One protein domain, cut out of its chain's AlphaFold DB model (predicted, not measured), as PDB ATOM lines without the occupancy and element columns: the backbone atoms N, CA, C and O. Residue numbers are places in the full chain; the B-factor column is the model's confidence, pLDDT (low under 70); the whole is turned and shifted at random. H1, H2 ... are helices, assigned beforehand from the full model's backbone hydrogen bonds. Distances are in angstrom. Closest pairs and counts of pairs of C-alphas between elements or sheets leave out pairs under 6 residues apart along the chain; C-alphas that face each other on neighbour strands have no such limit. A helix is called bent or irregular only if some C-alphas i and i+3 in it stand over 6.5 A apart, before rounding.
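What this domain is: This is residues 5 to 94 of the 94 residues of an uncharacterized protein of Fictibacillus phosphorivorans (UniProt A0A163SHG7). A long, kinked helix, H4, makes the beam of an open, loose frame and has a different group of parts near each end: near its start sit the end of H1 and the short helix H3, with H2 beyond H3, and at its far end H5 folds back across it. The first part of H1, residues 5 to 13, sticks out as an arm, and residues 87 to 94, of which 87 to 92 belong to H5, stick out at the other end. The printed part has 90 residues with five named helices, H1 to H5 in that order, and no named strand; its class is all helix. It is loose, with a radius of gyration of the C-alphas of 16.2 A, and spans 43 by 37 by 24 A.

Where its parts are: H1, residues 5 to 24, begins at C-alpha 5 at (-12.143, -21.413, -26.852) and is 28.6 A long from first to last C-alpha. H2 holds residues 32 to 40 and H3 residues 45 to 52. H3 is neither bent nor irregular, but only just: C-alphas 49 and 52 are 6.1 A apart. H4, residues 54 to 74, begins at C-alpha 54 at (-17.106, -42.461, -37.262) and is 29.4 A long. H4 has a kink of 38 degrees near residue 68 and is only just irregular, with C-alphas 65 and 68 6.54 A apart. H5, residues 79 to 92, is 20.3 A long and ends at C-alpha 92 at (-3.130, -45.559, -12.153).

How they stand to each other: H1 touches H4 with residues 17 to 22 alone, about perpendicular at 77 degrees; the closest C-alphas, those of Val 18 and Glu 58, are 5.9 A apart. H1 and H3 only just touch, with 3 pairs of C-alphas within 8 A, the closest those of Ile 22 and Asn 49 at 6.8 A; they run opposite ways at a shallow tilt of 30 degrees. H2 and H3 touch only at the corner, and only just, with 3 pairs within 8 A; their closest C-alphas, Ala 38 and Leu 45, are 5.9 A apart. H3 and H4 are close but not clearly touching, with the C-alphas of Leu 48 and Arg 54 8.0 A apart. H5 touches H4 with residues 82 to 86 alone, about perpendicular at 88 degrees; the C-alphas of Leu 70 and Leu 82 come closest, at 6.5 A. H5 is apart from H1, H2 and H3. In H1, H2, H3 and H5 every O i to N i+4 pair is within hydrogen-bond range; in H4 15 of 17 are.

The domain as a whole: The two C-alphas farthest apart, those of Gly 42 and Lys 73, are 44.0 A from each other. The printed part has no cut and no long link; the link from H1 to H2 is short, and the other three are tight. The mean pLDDT of the printed part is 92.3, and residues 5, 6 and 94 are under 70.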
ATOM      1  N   CYS A   5     -12.596 -21.735 -25.499       66.62
ATOM      2  CA  CYS A   5     -12.143 -21.413 -26.852       66.62
ATOM      3  C   CYS A   5     -10.964 -22.292 -27.335       66.62
ATOM      4  O   CYS A   5     -10.919 -22.697 -28.493       66.62
ATOM      5  N   GLU A   6     -10.013 -22.647 -26.463       68.94
ATOM      6  CA  GLU A   6      -8.897 -23.544 -26.813       68.94
ATOM      7  C   GLU A   6      -9.373 -24.989 -26.993       68.94
ATOM      8  O   GLU A   6      -8.895 -25.692 -27.887       68.94
ATOM      9  N   ARG A   7     -10.354 -25.418 -26.190       70.56
ATOM     10  CA  ARG A   7     -10.987 -26.736 -26.321       70.56
ATOM     11  C   ARG A   7     -11.798 -26.840 -27.613       70.56
ATOM     12  O   ARG A   7     -11.677 -27.840 -28.310       70.56
ATOM     13  N   GLU A   8     -12.573 -25.815 -27.959       72.44
ATOM     14  CA  GLU A   8     -13.331 -25.764 -29.216       72.44
ATOM     15  C   GLU A   8     -12.414 -25.788 -30.444       72.44
ATOM     16  O   GLU A   8     -12.649 -26.552 -31.377       72.44
ATOM     17  N   VAL A   9     -11.323 -25.017 -30.433       76.12
ATOM     18  CA  VAL A   9     -10.338 -25.023 -31.527       76.12
ATOM     19  C   VAL A   9      -9.644 -26.381 -31.652       76.12
ATOM     20  O   VAL A   9      -9.412 -26.851 -32.769       76.12
ATOM     21  N   TRP A  10      -9.309 -27.023 -30.529       74.75
ATOM     22  CA  TRP A  10      -8.717 -28.360 -30.539       74.75
ATOM     23  C   TRP A  10      -9.692 -29.407 -31.082       74.75
ATOM     24  O   TRP A  10      -9.300 -30.191 -31.944       74.75
ATOM     25  N   ASN A  11     -10.953 -29.365 -30.643       78.19
ATOM     26  CA  ASN A  11     -12.005 -30.245 -31.143       78.19
ATOM     27  C   ASN A  11     -12.188 -30.063 -32.654       78.19
ATOM     28  O   ASN A  11     -12.090 -31.037 -33.383       78.19
ATOM     29  N   ASN A  12     -12.336 -28.830 -33.149       81.75
ATOM     30  CA  ASN A  12     -12.510 -28.582 -34.584       81.75
ATOM     31  C   ASN A  12     -11.337 -29.111 -35.420       81.75
ATOM     32  O   ASN A  12     -11.544 -29.743 -36.451       81.75
ATOM     33  N   ARG A  13     -10.093 -28.911 -34.961       84.62
ATOM     34  CA  ARG A  13      -8.918 -29.453 -35.659       84.62
ATOM     35  C   ARG A  13      -8.914 -30.981 -35.660       84.62
ATOM     36  O   ARG A  13      -8.502 -31.590 -36.640       84.62
ATOM     37  N   TYR A  14      -9.314 -31.593 -34.552       89.44
ATOM     38  CA  TYR A  14      -9.380 -33.042 -34.443       89.44
ATOM     39  C   TYR A  14     -10.461 -33.632 -35.361       89.44
ATOM     40  O   TYR A  14     -10.191 -34.597 -36.070       89.44
ATOM     41  N   GLU A  15     -11.633 -33.002 -35.432       93.62
ATOM     42  CA  GLU A  15     -12.703 -33.367 -36.365       93.62
ATOM     43  C   GLU A  15     -12.227 -33.316 -37.827       93.62
ATOM     44  O   GLU A  15     -12.426 -34.266 -38.583       93.62
ATOM     45  N   GLU A  16     -11.507 -32.258 -38.214       95.38
ATOM     46  CA  GLU A  16     -10.917 -32.138 -39.555       95.38
ATOM     47  C   GLU A  16      -9.893 -33.243 -39.860       95.38
ATOM     48  O   GLU A  16      -9.821 -33.737 -40.985       95.38
ATOM     49  N   GLU A  17      -9.086 -33.643 -38.875       95.88
ATOM     50  CA  GLU A  17      -8.120 -34.733 -39.034       95.88
ATOM     51  C   GLU A  17      -8.807 -36.095 -39.200       95.88
ATOM     52  O   GLU A  17      -8.329 -36.920 -39.981       95.88
ATOM     53  N   VAL A  18      -9.916 -36.331 -38.492       97.00
ATOM     54  CA  VAL A  18     -10.732 -37.545 -38.646       97.00
ATOM     55  C   VAL A  18     -11.339 -37.595 -40.044       97.00
ATOM     56  O   VAL A  18     -11.168 -38.593 -40.745       97.00
ATOM     57  N   ASP A  19     -11.936 -36.500 -40.503       97.31
ATOM     58  CA  ASP A  19     -12.501 -36.419 -41.849       97.31
ATOM     59  C   ASP A  19     -11.435 -36.640 -42.935       97.31
ATOM     60  O   ASP A  19     -11.678 -37.322 -43.932       97.31
ATOM     61  N   GLN A  20     -10.235 -36.077 -42.761       96.75
ATOM     62  CA  GLN A  20      -9.116 -36.292 -43.683       96.75
ATOM     63  C   GLN A  20      -8.632 -37.742 -43.670       96.75
ATOM     64  O   GLN A  20      -8.333 -38.289 -44.732       96.75
ATOM     65  N   PHE A  21      -8.567 -38.370 -42.494       97.25
ATOM     66  CA  PHE A  21      -8.212 -39.780 -42.364       97.25
ATOM     67  C   PHE A  21      -9.196 -40.669 -43.129       97.25
ATOM     68  O   PHE A  21      -8.766 -41.540 -43.888       97.25
ATOM     69  N   ILE A  22     -10.499 -40.416 -42.974       97.81
ATOM     70  CA  ILE A  22     -11.564 -41.160 -43.654       97.81
ATOM     71  C   ILE A  22     -11.471 -40.974 -45.177       97.81
ATOM     72  O   ILE A  22     -11.408 -41.959 -45.919       97.81
ATOM     73  N   LYS A  23     -11.348 -39.723 -45.640       97.44
ATOM     74  CA  LYS A  23     -11.244 -39.384 -47.069       97.44
ATOM     75  C   LYS A  23     -10.016 -39.981 -47.741       97.44
ATOM     76  O   LYS A  23     -10.085 -40.380 -48.893       97.44
ATOM     77  N   ALA A  24      -8.879 -40.028 -47.051       95.94
ATOM     78  CA  ALA A  24      -7.634 -40.533 -47.626       95.94
ATOM     79  C   ALA A  24      -7.544 -42.070 -47.648       95.94
ATOM     80  O   ALA A  24      -6.641 -42.610 -48.290       95.94
ATOM     81  N   GLY A  25      -8.429 -42.776 -46.937       95.06
ATOM     82  CA  GLY A  25      -8.350 -44.224 -46.768       95.06
ATOM     83  C   GLY A  25      -9.710 -44.906 -46.897       95.06
ATOM     84  O   GLY A  25     -10.032 -45.358 -47.994       95.06
ATOM     85  N   PRO A  26     -10.486 -45.034 -45.803       96.06
ATOM     86  CA  PRO A  26     -11.763 -45.751 -45.778       96.06
ATOM     87  C   PRO A  26     -12.728 -45.464 -46.938       96.06
ATOM     88  O   PRO A  26     -13.330 -46.408 -47.450       96.06
ATOM     89  N   ASP A  27     -12.833 -44.216 -47.404       96.75
ATOM     90  CA  ASP A  27     -13.723 -43.837 -48.519       96.75
ATOM     91  C   ASP A  27     -13.322 -44.447 -49.868       96.75
ATOM     92  O   ASP A  27     -14.112 -44.491 -50.812       96.75
ATOM     93  N   HIS A  28     -12.092 -44.940 -49.970       96.06
ATOM     94  CA  HIS A  28     -11.546 -45.585 -51.157       96.06
ATOM     95  C   HIS A  28     -11.438 -47.105 -51.009       96.06
ATOM     96  O   HIS A  28     -10.757 -47.753 -51.803       96.06
ATOM     97  N   SER A  29     -12.077 -47.685 -49.991       94.75
ATOM     98  CA  SER A  29     -12.004 -49.120 -49.746       94.75
ATOM     99  C   SER A  29     -12.635 -49.930 -50.880       94.75
ATOM    100  O   SER A  29     -13.804 -49.762 -51.218       94.75
ATOM    101  N   ASP A  30     -11.860 -50.862 -51.425       95.81
ATOM    102  CA  ASP A  30     -12.269 -51.843 -52.432       95.81
ATOM    103  C   ASP A  30     -12.463 -53.250 -51.839       95.81
ATOM    104  O   ASP A  30     -12.725 -54.218 -52.558       95.81
ATOM    105  N   LEU A  31     -12.349 -53.380 -50.512       96.50
ATOM    106  CA  LEU A  31     -12.462 -54.654 -49.817       96.50
ATOM    107  C   LEU A  31     -13.909 -55.171 -49.902       96.50
ATOM    108  O   LEU A  31     -14.811 -54.521 -49.365       96.50
ATOM    109  N   PRO A  32     -14.156 -56.373 -50.469       97.38
ATOM    110  CA  PRO A  32     -15.516 -56.882 -50.668       97.38
ATOM    111  C   PRO A  32     -16.352 -56.936 -49.387       97.38
ATOM    112  O   PRO A  32     -17.542 -56.643 -49.408       97.38
ATOM    113  N   GLN A  33     -15.723 -57.268 -48.259       97.00
ATOM    114  CA  GLN A  33     -16.384 -57.322 -46.954       97.00
ATOM    115  C   GLN A  33     -16.870 -55.950 -46.466       97.00
ATOM    116  O   GLN A  33     -17.906 -55.873 -45.817       97.00
ATOM    117  N   HIS A  34     -16.149 -54.874 -46.790       96.75
ATOM    118  CA  HIS A  34     -16.508 -53.522 -46.371       96.75
ATOM    119  C   HIS A  34     -17.685 -52.997 -47.202       96.75
ATOM    120  O   HIS A  34     -18.654 -52.476 -46.657       96.75
ATOM    121  N   LEU A  35     -17.653 -53.252 -48.514       97.62
ATOM    122  CA  LEU A  35     -18.748 -52.919 -49.426       97.62
ATOM    123  C   LEU A  35     -20.026 -53.703 -49.103       97.62
ATOM    124  O   LEU A  35     -21.105 -53.123 -49.055       97.62
ATOM    125  N   ALA A  36     -19.908 -55.008 -48.834       97.75
ATOM    126  CA  ALA A  36     -21.045 -55.835 -48.436       97.75
ATOM    127  C   ALA A  36     -21.632 -55.406 -47.082       97.75
ATOM    128  O   ALA A  36     -22.837 -55.512 -46.878       97.75
ATOM    129  N   TYR A  37     -20.793 -54.920 -46.163       97.62
ATOM    130  CA  TYR A  37     -21.253 -54.391 -44.883       97.62
ATOM    131  C   TYR A  37     -22.069 -53.103 -45.059       97.62
ATOM    132  O   TYR A  37     -23.166 -53.009 -44.511       97.62
ATOM    133  N   ALA A  38     -21.596 -52.166 -45.890       97.69
ATOM    134  CA  ALA A  38     -22.353 -50.965 -46.247       97.69
ATOM    135  C   ALA A  38     -23.701 -51.317 -46.910       97.69
ATOM    136  O   ALA A  38     -24.748 -50.826 -46.485       97.69
ATOM    137  N   ASP A  39     -23.686 -52.234 -47.884       98.00
ATOM    138  CA  ASP A  39     -24.883 -52.699 -48.600       98.00
ATOM    139  C   ASP A  39     -25.903 -53.366 -47.662       98.00
ATOM    140  O   ASP A  39     -27.088 -53.038 -47.694       98.00
ATOM    141  N   ALA A  40     -25.445 -54.230 -46.747       98.25
ATOM    142  CA  ALA A  40     -26.307 -54.891 -45.766       98.25
ATOM    143  C   ALA A  40     -27.003 -53.907 -44.808       98.25
ATOM    144  O   ALA A  40     -28.099 -54.190 -44.323       98.25
ATOM    145  N   LEU A  41     -26.377 -52.758 -44.542       97.69
ATOM    146  CA  LEU A  41     -26.949 -51.671 -43.748       97.69
ATOM    147  C   LEU A  41     -27.771 -50.680 -44.591       97.69
ATOM    148  O   LEU A  41     -28.405 -49.786 -44.030       97.69
ATOM    149  N   GLY A  42     -27.790 -50.832 -45.919       98.06
ATOM    150  CA  GLY A  42     -28.453 -49.907 -46.838       98.06
ATOM    151  C   GLY A  42     -27.795 -48.525 -46.882       98.06
ATOM    152  O   GLY A  42     -28.480 -47.532 -47.127       98.06
ATOM    153  N   LEU A  43     -26.491 -48.455 -46.608       98.00
ATOM    154  CA  LEU A  43     -25.706 -47.224 -46.567       98.00
ATOM    155  C   LEU A  43     -24.754 -47.152 -47.764       98.00
ATOM    156  O   LEU A  43     -24.263 -48.170 -48.256       98.00
ATOM    157  N   SER A  44     -24.435 -45.937 -48.211       97.00
ATOM    158  CA  SER A  44     -23.241 -45.733 -49.033       97.00
ATOM    159  C   SER A  44     -21.971 -45.908 -48.189       97.00
ATOM    160  O   SER A  44     -22.011 -45.805 -46.964       97.00
ATOM    161  N   LEU A  45     -20.824 -46.118 -48.842       96.38
ATOM    162  CA  LEU A  45     -19.534 -46.188 -48.148       96.38
ATOM    163  C   LEU A  45     -19.221 -44.887 -47.384       96.38
ATOM    164  O   LEU A  45     -18.744 -44.930 -46.259       96.38
ATOM    165  N   ASP A  46     -19.575 -43.741 -47.969       96.62
ATOM    166  CA  ASP A  46     -19.463 -42.425 -47.329       96.62
ATOM    167  C   ASP A  46     -20.324 -42.337 -46.056       96.62
ATOM    168  O   ASP A  46     -19.835 -41.963 -44.994       96.62
ATOM    169  N   GLN A  47     -21.587 -42.767 -46.118       97.69
ATOM    170  CA  GLN A  47     -22.473 -42.764 -44.950       97.69
ATOM    171  C   GLN A  47     -22.009 -43.744 -43.871       97.69
ATOM    172  O   GLN A  47     -22.071 -43.422 -42.684       97.69
ATOM    173  N   LEU A  48     -21.534 -44.924 -44.275       98.19
ATOM    174  CA  LEU A  48     -20.941 -45.881 -43.354       98.19
ATOM    175  C   LEU A  48     -19.764 -45.227 -42.623       98.19
ATOM    176  O   LEU A  48     -19.761 -45.193 -41.396       98.19
ATOM    177  N   ASN A  49     -18.821 -44.635 -43.354       97.88
ATOM    178  CA  ASN A  49     -17.582 -44.166 -42.752       97.88
ATOM    179  C   ASN A  49     -17.732 -42.868 -41.944       97.88
ATOM    180  O   ASN A  49     -17.174 -42.747 -40.855       97.88
ATOM    181  N   HIS A  50     -18.464 -41.885 -42.474       97.25
ATOM    182  CA  HIS A  50     -18.575 -40.549 -41.874       97.25
ATOM    183  C   HIS A  50     -19.665 -40.452 -40.807       97.25
ATOM    184  O   HIS A  50     -19.707 -39.462 -40.081       97.25
ATOM    185  N   GLN A  51     -20.561 -41.438 -40.705       95.38
ATOM    186  CA  GLN A  51     -21.676 -41.391 -39.755       95.38
ATOM    187  C   GLN A  51     -21.700 -42.615 -38.852       95.38
ATOM    188  O   GLN A  51     -21.659 -42.470 -37.633       95.38
ATOM    189  N   PHE A  52     -21.779 -43.809 -39.437       96.88
ATOM    190  CA  PHE A  52     -22.006 -45.024 -38.661       96.88
ATOM    191  C   PHE A  52     -20.741 -45.482 -37.918       96.88
ATOM    192  O   PHE A  52     -20.790 -45.671 -36.708       96.88
ATOM    193  N   ASP A  53     -19.606 -45.577 -38.614       97.12
ATOM    194  CA  ASP A  53     -18.315 -46.030 -38.074       97.12
ATOM    195  C   ASP A  53     -17.396 -44.860 -37.668       97.12
ATOM    196  O   ASP A  53     -16.189 -45.027 -37.468       97.12
ATOM    197  N   ARG A  54     -17.934 -43.644 -37.528       96.50
ATOM    198  CA  ARG A  54     -17.106 -42.461 -37.262       96.50
ATOM    199  C   ARG A  54     -16.294 -42.579 -35.969       96.50
ATOM    200  O   ARG A  54     -15.108 -42.250 -35.945       96.50
ATOM    201  N   ASP A  55     -16.907 -43.102 -34.911       96.81
ATOM    202  CA  ASP A  55     -16.279 -43.253 -33.597       96.81
ATOM    203  C   ASP A  55     -15.091 -44.237 -33.621       96.81
ATOM    204  O   ASP A  55     -14.131 -44.107 -32.852       96.81
ATOM    205  N   LEU A  56     -15.123 -45.223 -34.523       96.44
ATOM    206  CA  LEU A  56     -14.004 -46.119 -34.789       96.44
ATOM    207  C   LEU A  56     -12.820 -45.337 -35.366       96.44
ATOM    208  O   LEU A  56     -11.679 -45.527 -34.930       96.44
ATOM    209  N   TYR A  57     -13.066 -44.439 -36.320       97.00
ATOM    210  CA  TYR A  57     -12.012 -43.631 -36.933       97.00
ATOM    211  C   TYR A  57     -11.462 -42.563 -35.996       97.00
ATOM    212  O   TYR A  57     -10.245 -42.366 -35.961       97.00
ATOM    213  N   GLU A  58     -12.301 -41.968 -35.153       96.00
ATOM    214  CA  GLU A  58     -11.863 -41.112 -34.050       96.00
ATOM    215  C   GLU A  58     -10.830 -41.837 -33.165       96.00
ATOM    216  O   GLU A  58      -9.694 -41.371 -32.980       96.00
ATOM    217  N   LYS A  59     -11.176 -43.037 -32.677       94.06
ATOM    218  CA  LYS A  59     -10.274 -43.877 -31.867       94.06
ATOM    219  C   LYS A  59      -8.973 -44.189 -32.603       94.06
ATOM    220  O   LYS A  59      -7.901 -44.112 -31.998       94.06
ATOM    221  N   ASN A  60      -9.039 -44.478 -33.902       95.44
ATOM    222  CA  ASN A  60      -7.855 -44.744 -34.717       95.44
ATOM    223  C   ASN A  60      -6.940 -43.518 -34.831       95.44
ATOM    224  O   ASN A  60      -5.735 -43.638 -34.602       95.44
ATOM    225  N   VAL A  61      -7.485 -42.333 -35.117       96.12
ATOM    226  CA  VAL A  61      -6.701 -41.089 -35.199       96.12
ATOM    227  C   VAL A  61      -6.066 -40.753 -33.849       96.12
ATOM    228  O   VAL A  61      -4.879 -40.415 -33.791       96.12
ATOM    229  N   MET A  62      -6.802 -40.919 -32.743       93.88
ATOM    230  CA  MET A  62      -6.240 -40.773 -31.396       93.88
ATOM    231  C   MET A  62      -5.093 -41.755 -31.152       93.88
ATOM    232  O   MET A  62      -4.023 -41.353 -30.682       93.88
ATOM    233  N   TRP A  63      -5.276 -43.028 -31.507       95.00
ATOM    234  CA  TRP A  63      -4.246 -44.048 -31.336       95.00
ATOM    235  C   TRP A  63      -2.991 -43.747 -32.157       95.00
ATOM    236  O   TRP A  63      -1.888 -43.846 -31.627       95.00
ATOM    237  N   LEU A  64      -3.127 -43.299 -33.409       94.25
ATOM    238  CA  LEU A  64      -1.992 -42.922 -34.261       94.25
ATOM    239  C   LEU A  64      -1.146 -41.794 -33.656       94.25
ATOM    240  O   LEU A  64       0.073 -41.778 -33.823       94.25
ATOM    241  N   LYS A  65      -1.768 -40.878 -32.907       93.19
ATOM    242  CA  LYS A  65      -1.067 -39.809 -32.179       93.19
ATOM    243  C   LYS A  65      -0.451 -40.279 -30.865       93.19
ATOM    244  O   LYS A  65       0.601 -39.777 -30.458       93.19
ATOM    245  N   LEU A  66      -1.116 -41.197 -30.172       93.69
ATOM    246  CA  LEU A  66      -0.690 -41.700 -28.869       93.69
ATOM    247  C   LEU A  66       0.441 -42.724 -28.989       93.69
ATOM    248  O   LEU A  66       1.415 -42.659 -28.237       93.69
ATOM    249  N   LYS A  67       0.337 -43.637 -29.956       94.50
ATOM    250  CA  LYS A  67       1.252 -44.760 -30.157       94.50
ATOM    251  C   LYS A  67       2.731 -44.336 -30.182       94.50
ATOM    252  O   LYS A  67       3.482 -44.890 -29.382       94.50
ATOM    253  N   PRO A  68       3.170 -43.307 -30.940       94.81
ATOM    254  CA  PRO A  68       4.572 -42.873 -30.929       94.81
ATOM    255  C   PRO A  68       5.059 -42.383 -29.557       94.81
ATOM    256  O   PRO A  68       6.237 -42.509 -29.220       94.81
ATOM    257  N   LYS A  69       4.163 -41.817 -28.736       94.62
ATOM    258  CA  LYS A  69       4.497 -41.367 -27.375       94.62
ATOM    259  C   LYS A  69       4.700 -42.558 -26.443       94.62
ATOM    260  O   LYS A  69       5.652 -42.559 -25.663       94.62
ATOM    261  N   LEU A  70       3.844 -43.574 -26.556       94.25
ATOM    262  CA  LEU A  70       3.974 -44.822 -25.804       94.25
ATOM    263  C   LEU A  70       5.228 -45.593 -26.227       94.25
ATOM    264  O   LEU A  70       5.984 -46.024 -25.363       94.25
ATOM    265  N   GLU A  71       5.509 -45.683 -27.529       95.25
ATOM    266  CA  GLU A  71       6.737 -46.297 -28.059       95.25
ATOM    267  C   GLU A  71       7.990 -45.587 -27.542       95.25
ATOM    268  O   GLU A  71       8.958 -46.228 -27.140       95.25
ATOM    269  N   LYS A  72       7.972 -44.252 -27.470       95.19
ATOM    270  CA  LYS A  72       9.078 -43.487 -26.885       95.19
ATOM    271  C   LYS A  72       9.254 -43.756 -25.385       95.19
ATOM    272  O   LYS A  72      10.385 -43.782 -24.908       95.19
ATOM    273  N   LYS A  73       8.158 -43.920 -24.637       95.06
ATOM    274  CA  LYS A  73       8.176 -44.098 -23.174       95.06
ATOM    275  C   LYS A  73       8.537 -45.523 -22.749       95.06
ATOM    276  O   LYS A  73       9.270 -45.700 -21.781       95.06
ATOM    277  N   TYR A  74       8.016 -46.519 -23.456       93.62
ATOM    278  CA  TYR A  74       8.103 -47.935 -23.086       93.62
ATOM    279  C   TYR A  74       9.001 -48.762 -24.011       93.62
ATOM    280  O   TYR A  74       9.205 -49.949 -23.759       93.62
ATOM    281  N   GLY A  75       9.561 -48.139 -25.049       92.12
ATOM    282  CA  GLY A  75      10.290 -48.808 -26.120       92.12
ATOM    283  C   GLY A  75       9.367 -49.215 -27.273       92.12
ATOM    284  O   GLY A  75       8.154 -49.353 -27.109       92.12
ATOM    285  N   ALA A  76       9.957 -49.412 -28.455       77.81
ATOM    286  CA  ALA A  76       9.263 -49.884 -29.653       77.81
ATOM    287  C   ALA A  76       8.885 -51.371 -29.511       77.81
ATOM    288  O   ALA A  76       9.568 -52.264 -30.012       77.81
ATOM    289  N   ILE A  77       7.818 -51.623 -28.756       81.75
ATOM    290  CA  ILE A  77       7.257 -52.949 -28.485       81.75
ATOM    291  C   ILE A  77       6.071 -53.237 -29.420       81.75
ATOM    292  O   ILE A  77       5.646 -52.385 -30.200       81.75
ATOM    293  N   SER A  78       5.535 -54.458 -29.369       93.00
ATOM    294  CA  SER A  78       4.372 -54.834 -30.180       93.00
ATOM    295  C   SER A  78       3.146 -53.968 -29.858       93.00
ATOM    296  O   SER A  78       2.994 -53.470 -28.742       93.00
ATOM    297  N   ASN A  79       2.223 -53.832 -30.817       90.81
ATOM    298  CA  ASN A  79       1.001 -53.044 -30.614       90.81
ATOM    299  C   ASN A  79       0.178 -53.543 -29.415       90.81
ATOM    300  O   ASN A  79      -0.333 -52.736 -28.652       90.81
ATOM    301  N   HIS A  80       0.100 -54.864 -29.223       93.56
ATOM    302  CA  HIS A  80      -0.579 -55.457 -28.072       93.56
ATOM    303  C   HIS A  80       0.046 -55.003 -26.747       93.56
ATOM    304  O   HIS A  80      -0.660 -54.521 -25.868       93.56
ATOM    305  N   ALA A  81       1.376 -55.046 -26.642       93.75
ATOM    306  CA  ALA A  81       2.063 -54.610 -25.436       93.75
ATOM    307  C   ALA A  81       1.920 -53.093 -25.195       93.75
ATOM    308  O   ALA A  81       1.835 -52.666 -24.048       93.75
ATOM    309  N   LEU A  82       1.849 -52.260 -26.243       94.38
ATOM    310  CA  LEU A  82       1.563 -50.824 -26.091       94.38
ATOM    311  C   LEU A  82       0.160 -50.567 -25.529       94.38
ATOM    312  O   LEU A  82       0.003 -49.667 -24.706       94.38
ATOM    313  N   VAL A  83      -0.839 -51.356 -25.943       93.50
ATOM    314  CA  VAL A  83      -2.203 -51.279 -25.394       93.50
ATOM    315  C   VAL A  83      -2.199 -51.627 -23.905       93.50
ATOM    316  O   VAL A  83      -2.722 -50.851 -23.112       93.50
ATOM    317  N   GLU A  84      -1.512 -52.697 -23.494       94.50
ATOM    318  CA  GLU A  84      -1.378 -53.045 -22.067       94.50
ATOM    319  C   GLU A  84      -0.728 -51.916 -21.250       94.50
ATOM    320  O   GLU A  84      -1.118 -51.647 -20.112       94.50
ATOM    321  N   LYS A  85       0.279 -51.227 -21.814       94.19
ATOM    322  CA  LYS A  85       0.906 -50.076 -21.144       94.19
ATOM    323  C   LYS A  85      -0.049 -48.900 -21.013       94.19
ATOM    324  O   LYS A  85      -0.098 -48.311 -19.938       94.19
ATOM    325  N   TYR A  86      -0.797 -48.585 -22.065       93.31
ATOM    326  CA  TYR A  86      -1.826 -47.552 -22.022       93.31
ATOM    327  C   TYR A  86      -2.888 -47.855 -20.955       93.31
ATOM    328  O   TYR A  86      -3.172 -47.010 -20.110       93.31
ATOM    329  N   GLU A  87      -3.423 -49.077 -20.931       93.94
ATOM    330  CA  GLU A  87      -4.421 -49.487 -19.938       93.94
ATOM    331  C   GLU A  87      -3.880 -49.379 -18.506       93.94
ATOM    332  O   GLU A  87      -4.574 -48.888 -17.614       93.94
ATOM    333  N   ALA A  88      -2.619 -49.764 -18.292       93.44
ATOM    334  CA  ALA A  88      -1.959 -49.627 -16.999       93.44
ATOM    335  C   ALA A  88      -1.752 -48.161 -16.573       93.44
ATOM    336  O   ALA A  88      -1.754 -47.889 -15.373       93.44
ATOM    337  N   GLU A  89      -1.558 -47.218 -17.503       92.69
ATOM    338  CA  GLU A  89      -1.515 -45.779 -17.191       92.69
ATOM    339  C   GLU A  89      -2.895 -45.270 -16.765       92.69
ATOM    340  O   GLU A  89      -3.027 -44.685 -15.694       92.69
ATOM    341  N   ILE A  90      -3.937 -45.582 -17.539       92.44
ATOM    342  CA  ILE A  90      -5.312 -45.151 -17.245       92.44
ATOM    343  C   ILE A  90      -5.805 -45.680 -15.892       92.44
ATOM    344  O   ILE A  90      -6.529 -44.981 -15.188       92.44
ATOM    345  N   GLN A  91      -5.429 -46.903 -15.508       92.12
ATOM    346  CA  GLN A  91      -5.799 -47.466 -14.205       92.12
ATOM    347  C   GLN A  91      -5.080 -46.809 -13.021       92.12
ATOM    348  O   GLN A  91      -5.605 -46.850 -11.915       92.12
ATOM    349  N   ARG A  92      -3.884 -46.239 -13.220       86.25
ATOM    350  CA  ARG A  92      -3.130 -45.559 -12.153       86.25
ATOM    351  C   ARG A  92      -3.659 -44.161 -11.855       86.25
ATOM    352  O   ARG A  92      -3.500 -43.699 -10.731       86.25
ATOM    353  N   ASP A  93      -4.258 -43.519 -12.853       70.44
ATOM    354  CA  ASP A  93      -4.761 -42.145 -12.775       70.44
ATOM    355  C   ASP A  93      -6.254 -42.070 -12.375       70.44
ATOM    356  O   ASP A  93      -6.847 -40.989 -12.403       70.44
ATOM    357  N   ARG A  94      -6.872 -43.205 -12.012       58.22
ATOM    358  CA  ARG A  94      -8.238 -43.314 -11.467       58.22
ATOM    359  C   ARG A  94      -8.220 -43.524  -9.959       58.22
ATOM    360  O   ARG A  94      -9.114 -42.947  -9.302       58.22
TER     361      ARG A  94